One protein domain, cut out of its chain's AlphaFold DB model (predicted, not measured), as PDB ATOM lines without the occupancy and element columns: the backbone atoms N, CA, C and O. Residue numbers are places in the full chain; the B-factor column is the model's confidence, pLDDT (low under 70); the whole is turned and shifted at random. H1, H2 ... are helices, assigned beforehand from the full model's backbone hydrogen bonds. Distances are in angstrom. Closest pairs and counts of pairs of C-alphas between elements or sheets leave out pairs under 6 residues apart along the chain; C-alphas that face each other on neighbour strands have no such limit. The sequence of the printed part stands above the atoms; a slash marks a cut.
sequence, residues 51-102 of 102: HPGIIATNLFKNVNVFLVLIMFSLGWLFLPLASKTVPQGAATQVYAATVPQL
ATOM      1  N   HIS A  51      23.428   1.471   2.055       91.88
ATOM      2  CA  HIS A  51      22.346   1.596   3.022       91.88
ATOM      3  C   HIS A  51      22.943   1.577   4.440       91.88
ATOM      4  O   HIS A  51      23.270   0.505   4.947       91.88
ATOM      5  N   PRO A  52      23.089   2.734   5.116       90.69
ATOM      6  CA  PRO A  52      23.784   2.803   6.407       90.69
ATOM      7  C   PRO A  52      22.966   2.207   7.569       90.69
ATOM      8  O   PRO A  52      23.485   2.014   8.672       90.69
ATOM      9  N   GLY A  53      21.696   1.875   7.323       86.75
ATOM     10  CA  GLY A  53      20.718   1.510   8.342       86.75
ATOM     11  C   GLY A  53      19.850   2.706   8.723       86.75
ATOM     12  O   GLY A  53      19.833   3.727   8.034       86.75
ATOM     13  N   ILE A  54      19.127   2.575   9.829       83.94
ATOM     14  CA  ILE A  54      18.334   3.664  10.405       83.94
ATOM     15  C   ILE A  54      19.270   4.496  11.279       83.94
ATOM     16  O   ILE A  54      19.872   3.956  12.202       83.94
ATOM     17  N   ILE A  55      19.422   5.787  10.982       85.69
ATOM     18  CA  ILE A  55      20.343   6.676  11.704       85.69
ATOM     19  C   ILE A  55      19.539   7.722  12.473       85.69
ATOM     20  O   ILE A  55      18.676   8.384  11.887       85.69
ATOM     21  N   ALA A  56      19.849   7.892  13.761       82.38
ATOM     22  CA  ALA A  56      19.228   8.880  14.639       82.38
ATOM     23  C   ALA A  56      19.602  10.311  14.201       82.38
ATOM     24  O   ALA A  56      20.567  10.911  14.667       82.38
ATOM     25  N   THR A  57      18.841  10.836  13.242       80.81
ATOM     26  CA  THR A  57      18.985  12.171  12.650       80.81
ATOM     27  C   THR A  57      17.644  12.900  12.688       80.81
ATOM     28  O   THR A  57      16.602  12.306  12.962       80.81
ATOM     29  N   ASN A  58      17.636  14.177  12.301       80.69
ATOM     30  CA  ASN A  58      16.408  14.967  12.165       80.69
ATOM     31  C   ASN A  58      15.504  14.540  10.984       80.69
ATOM     32  O   ASN A  58      14.537  15.238  10.688       80.69
ATOM     33  N   LEU A  59      15.780  13.414  10.309       76.69
ATOM     34  CA  LEU A  59      15.007  12.930   9.156       76.69
ATOM     35  C   LEU A  59      13.516  12.738   9.479       76.69
ATOM     36  O   LEU A  59      12.663  13.009   8.639       76.69
ATOM     37  N   PHE A  60      13.203  12.315  10.703       70.25
ATOM     38  CA  PHE A  60      11.828  12.068  11.140       70.25
ATOM     39  C   PHE A  60      11.167  13.277  11.822       70.25
ATOM     40  O   PHE A  60      10.027  13.170  12.262       70.25
ATOM     41  N   LYS A  61      11.842  14.434  11.900       70.75
ATOM     42  CA  LYS A  61      11.400  15.592  12.703       70.75
ATOM     43  C   LYS A  61      10.004  16.110  12.330       70.75
ATOM     44  O   LYS A  61       9.287  16.592  13.196       70.75
ATOM     45  N   ASN A  62       9.623  15.990  11.058       70.25
ATOM     46  CA  ASN A  62       8.333  16.458  10.536       70.25
ATOM     47  C   ASN A  62       7.371  15.305  10.201       70.25
ATOM     48  O   ASN A  62       6.388  15.502   9.485       70.25
ATOM     49  N   VAL A  63       7.662  14.085  10.656       68.75
ATOM     50  CA  VAL A  63       6.780  12.937  10.430       68.75
ATOM     51  C   VAL A  63       5.675  12.974  11.480       68.75
ATOM     52  O   VAL A  63       5.938  13.152  12.665       68.75
ATOM     53  N   ASN A  64       4.423  12.822  11.041       70.50
ATOM     54  CA  ASN A  64       3.268  12.831  11.934       70.50
ATOM     55  C   ASN A  64       3.439  11.759  13.027       70.50
ATOM     56  O   ASN A  64       3.634  10.583  12.715       70.50
ATOM     57  N   VAL A  65       3.328  12.164  14.294       64.94
ATOM     58  CA  VAL A  65       3.448  11.289  15.472       64.94
ATOM     59  C   VAL A  65       2.500  10.091  15.382       64.94
ATOM     60  O   VAL A  65       2.890   8.979  15.719       64.94
ATOM     61  N   PHE A  66       1.297  10.269  14.834       67.44
ATOM     62  CA  PHE A  66       0.346   9.179  14.611       67.44
ATOM     63  C   PHE A  66       0.867   8.132  13.616       67.44
ATOM     64  O   PHE A  66       0.685   6.932  13.802       67.44
ATOM     65  N   LEU A  67       1.576   8.573  12.576       66.31
ATOM     66  CA  LEU A  67       2.187   7.692  11.583       66.31
ATOM     67  C   LEU A  67       3.376   6.928  12.174       66.31
ATOM     68  O   LEU A  67       3.538   5.742  11.904       66.31
ATOM     69  N   VAL A  68       4.163   7.596  13.022       65.25
ATOM     70  CA  VAL A  68       5.228   6.964  13.809       65.25
ATOM     71  C   VAL A  68       4.632   5.903  14.739       65.25
ATOM     72  O   VAL A  68       5.126   4.783  14.766       65.25
ATOM     73  N   LEU A  69       3.525   6.188  15.430       62.81
ATOM     74  CA  LEU A  69       2.842   5.230  16.309       62.81
ATOM     75  C   LEU A  69       2.257   4.023  15.554       62.81
ATOM     76  O   LEU A  69       2.383   2.893  16.020       62.81
ATOM     77  N   ILE A  70       1.676   4.220  14.366       68.12
ATOM     78  CA  ILE A  70       1.225   3.109  13.506       68.12
ATOM     79  C   ILE A  70       2.413   2.244  13.077       68.12
ATOM     80  O   ILE A  70       2.338   1.021  13.141       68.12
ATOM     81  N   MET A  71       3.521   2.875  12.683       63.44
ATOM     82  CA  MET A  71       4.773   2.182  12.396       63.44
ATOM     83  C   MET A  71       5.208   1.339  13.609       63.44
ATOM     84  O   MET A  71       5.382   0.132  13.475       63.44
ATOM     85  N   PHE A  72       5.252   1.911  14.815       60.19
ATOM     86  CA  PHE A  72       5.515   1.161  16.056       60.19
ATOM     87  C   PHE A  72       4.571  -0.040  16.255       60.19
ATOM     88  O   PHE A  72       5.024  -1.117  16.637       60.19
ATOM     89  N   SER A  73       3.279   0.133  15.961       58.88
ATOM     90  CA  SER A  73       2.227  -0.880  16.148       58.88
ATOM     91  C   SER A  73       2.341  -2.063  15.177       58.88
ATOM     92  O   SER A  73       1.943  -3.176  15.504       58.88
ATOM     93  N   LEU A  74       2.898  -1.838  13.982       59.59
ATOM     94  CA  LEU A  74       3.032  -2.837  12.911       59.59
ATOM     95  C   LEU A  74       4.321  -3.677  13.005       59.59
ATOM     96  O   LEU A  74       4.742  -4.282  12.022       59.59
ATOM     97  N   GLY A  75       4.982  -3.711  14.165       53.88
ATOM     98  CA  GLY A  75       6.215  -4.486  14.347       53.88
ATOM     99  C   GLY A  75       7.482  -3.782  13.850       53.88
ATOM    100  O   GLY A  75       8.576  -4.328  13.971       53.88
ATOM    101  N   TRP A  76       7.391  -2.515  13.426       54.84
ATOM    102  CA  TRP A  76       8.541  -1.599  13.318       54.84
ATOM    103  C   TRP A  76       9.023  -1.120  14.713       54.84
ATOM    104  O   TRP A  76       9.626  -0.061  14.871       54.84
ATOM    105  N   LEU A  77       8.799  -1.954  15.735       45.25
ATOM    106  CA  LEU A  77       9.096  -1.794  17.162       45.25
ATOM    107  C   LEU A  77      10.580  -1.497  17.455       45.25
ATOM    108  O   LEU A  77      10.919  -0.971  18.510       45.25
ATOM    109  N   PHE A  78      11.476  -1.791  16.514       50.53
ATOM    110  CA  PHE A  78      12.918  -1.650  16.700       50.53
ATOM    111  C   PHE A  78      13.484  -0.280  16.305       50.53
ATOM    112  O   PHE A  78      14.678  -0.071  16.462       50.53
ATOM    113  N   LEU A  79      12.689   0.681  15.817       53.97
ATOM    114  CA  LEU A  79      13.224   1.948  15.284       53.97
ATOM    115  C   LEU A  79      14.116   2.762  16.254       53.97
ATOM    116  O   LEU A  79      15.148   3.241  15.791       53.97
ATOM    117  N   PRO A  80      13.800   2.910  17.557       51.03
ATOM    118  CA  PRO A  80      14.678   3.614  18.505       51.03
ATOM    119  C   PRO A  80      15.821   2.747  19.047       51.03
ATOM    120  O   PRO A  80      16.903   3.257  19.314       51.03
ATOM    121  N   LEU A  81      15.594   1.439  19.210       51.53
ATOM    122  CA  LEU A  81      16.580   0.494  19.757       51.53
ATOM    123  C   LEU A  81      17.589   0.003  18.703       51.53
ATOM    124  O   LEU A  81      18.681  -0.427  19.053       51.53
ATOM    125  N   ALA A  82      17.243   0.092  17.417       60.88
ATOM    126  CA  ALA A  82      18.086  -0.282  16.283       60.88
ATOM    127  C   ALA A  82      18.607   0.930  15.493       60.88
ATOM    128  O   ALA A  82      19.271   0.747  14.467       60.88
ATOM    129  N   SER A  83      18.319   2.166  15.930       71.94
ATOM    130  CA  SER A  83      18.898   3.342  15.282       71.94
ATOM    131  C   SER A  83      20.370   3.479  15.651       71.94
ATOM    132  O   SER A  83      20.726   3.578  16.824       71.94
ATOM    133  N   LYS A  84      21.225   3.523  14.635       84.50
ATOM    134  CA  LYS A  84      22.646   3.820  14.784       84.50
ATOM    135  C   LYS A  84      22.857   5.310  15.051       84.50
ATOM    136  O   LYS A  84      22.084   6.159  14.593       84.50
ATOM    137  N   THR A  85      23.951   5.639  15.732       89.62
ATOM    138  CA  THR A  85      24.420   7.026  15.860       89.62
ATOM    139  C   THR A  85      24.912   7.569  14.514       89.62
ATOM    140  O   THR A  85      25.210   6.806  13.591       89.62
ATOM    141  N   VAL A  86      25.037   8.895  14.392       92.00
ATOM    142  CA  VAL A  86      25.586   9.529  13.177       92.00
ATOM    143  C   VAL A  86      26.969   8.966  12.810       92.00
ATOM    144  O   VAL A  86      27.119   8.542  11.662       92.00
ATOM    145  N   PRO A  87      27.948   8.847  13.736       95.19
ATOM    146  CA  PRO A  87      29.235   8.222  13.423       95.19
ATOM    147  C   PRO A  87      29.122   6.765  12.951       95.19
ATOM    148  O   PRO A  87      29.760   6.384  11.972       95.19
ATOM    149  N   GLN A  88      28.273   5.952  13.591       93.62
ATOM    150  CA  GLN A  88      28.049   4.555  13.188       93.62
ATOM    151  C   GLN A  88      27.420   4.440  11.789       93.62
ATOM    152  O   GLN A  88      27.727   3.509  11.046       93.62
ATOM    153  N   GLY A  89      26.542   5.374  11.415       92.25
ATOM    154  CA  GLY A  89      25.997   5.457  10.060       92.25
ATOM    155  C   GLY A  89      27.048   5.868   9.032       92.25
ATOM    156  O   GLY A  89      27.188   5.214   7.993       92.25
ATOM    157  N   ALA A  90      27.814   6.915   9.347       95.44
ATOM    158  CA  ALA A  90      28.867   7.461   8.490       95.44
ATOM    159  C   ALA A  90      29.982   6.446   8.202       95.44
ATOM    160  O   ALA A  90      30.516   6.431   7.093       95.44
ATOM    161  N   ALA A  91      30.272   5.544   9.147       96.56
ATOM    162  CA  ALA A  91      31.258   4.478   8.973       96.56
ATOM    163  C   ALA A  91      31.042   3.656   7.687       96.56
ATOM    164  O   ALA A  91      32.014   3.261   7.055       96.56
ATOM    165  N   THR A  92      29.791   3.466   7.245       95.75
ATOM    166  CA  THR A  92      29.477   2.751   5.989       95.75
ATOM    167  C   THR A  92      30.038   3.477   4.762       95.75
ATOM    168  O   THR A  92      30.580   2.849   3.858       95.75
ATOM    169  N   GLN A  93      29.913   4.807   4.726       96.12
ATOM    170  CA  GLN A  93      30.417   5.635   3.626       96.12
ATOM    171  C   GLN A  93      31.938   5.747   3.672       96.12
ATOM    172  O   GLN A  93      32.580   5.637   2.634       96.12
ATOM    173  N   VAL A  94      32.507   5.910   4.870       97.19
ATOM    174  CA  VAL A  94      33.963   5.935   5.058       97.19
ATOM    175  C   VAL A  94      34.574   4.619   4.591       97.19
ATOM    176  O   VAL A  94      35.501   4.648   3.795       97.19
ATOM    177  N   TYR A  95      34.016   3.480   5.006       96.44
ATOM    178  CA  TYR A  95      34.471   2.157   4.580       96.44
ATOM    179  C   TYR A  95      34.434   2.012   3.052       96.44
ATOM    180  O   TYR A  95      35.432   1.639   2.445       96.44
ATOM    181  N   ALA A  96      33.318   2.392   2.419       96.06
ATOM    182  CA  ALA A  96      33.185   2.348   0.964       96.06
ATOM    183  C   ALA A  96      34.185   3.242   0.218       96.06
ATOM    184  O   ALA A  96      34.612   2.908  -0.883       96.06
ATOM    185  N   ALA A  97      34.547   4.380   0.807       95.50
ATOM    186  CA  ALA A  97      35.451   5.343   0.193       95.50
ATOM    187  C   ALA A  97      36.936   5.006   0.394       95.50
ATOM    188  O   ALA A  97      37.761   5.472  -0.391       95.50
ATOM    189  N   THR A  98      37.297   4.256   1.441       96.56
ATOM    190  CA  THR A  98      38.705   4.095   1.847       96.56
ATOM    191  C   THR A  98      39.246   2.679   1.742       96.56
ATOM    192  O   THR A  98      40.464   2.525   1.725       96.56
ATOM    193  N   VAL A  99      38.395   1.651   1.667       96.38
ATOM    194  CA  VAL A  99      38.840   0.252   1.631       96.38
ATOM    195  C   VAL A  99      39.155  -0.167   0.193       96.38
ATOM    196  O   VAL A  99      38.236  -0.288  -0.618       96.38
ATOM    197  N   PRO A 100      40.432  -0.425  -0.158       89.00
ATOM    198  CA  PRO A 100      40.818  -0.681  -1.547       89.00
ATOM    199  C   PRO A 100      40.227  -1.964  -2.145       89.00
ATOM    200  O   PRO A 100      40.133  -2.072  -3.368       89.00
ATOM    201  N   GLN A 101      39.854  -2.931  -1.299       87.12
ATOM    202  CA  GLN A 101      39.381  -4.264  -1.690       87.12
ATOM    203  C   GLN A 101      37.910  -4.316  -2.138       87.12
ATOM    204  O   GLN A 101      37.472  -5.373  -2.585       87.12
ATOM    205  N   LEU A 102      37.152  -3.224  -1.989       83.25
ATOM    206  CA  LEU A 102      35.753  -3.135  -2.431       83.25
ATOM    207  C   LEU A 102      35.581  -3.025  -3.942       83.25
ATOM    208  O   LEU A 102      36.539  -2.582  -4.606       83.25
TER     209      LEU A 102
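Overview. This is residues 51 to 102 of the 102 residues of an uncharacterized protein of Chlamydomonas eustigma (UniProt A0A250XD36). What is the shape? It is a loose rod with two helices far apart: an unnamed stretch, residues 51 to 64, leads to H1, which crosses one end, and residues 74 to 85 lead back through the middle to H2, which runs toward the other end. How much is named? The printed part has 52 residues, with 22 in H1 and then H2, under half, and no named strand; the class is all helix. How large? It spans 44 by 21 by 14 A, with a radius of gyration of the C-alphas of 14.2 A.

Arrangement. Do the helices meet? H1, residues 65 to 73, and H2, residues 86 to 98, are apart. How are their backbones? Every O i to N i+4 pair is within hydrogen-bond range in H1, and 7 of 9 in H2.

Along the chain. Where does H1 begin? C-alpha 65 is at (3.448, 11.289, 15.472), and H1 is 12.2 A long. Where does H2 end? C-alpha 98 is at (38.705, 4.095, 1.847), and H2 is 18.2 A long.

Size, cuts and confidence. Is anything cut? The printed part has no cut, and the link H1 to H2, 12 residues, is long. Where is confidence low? Residue 63 and residues 65 to 82 are under 70.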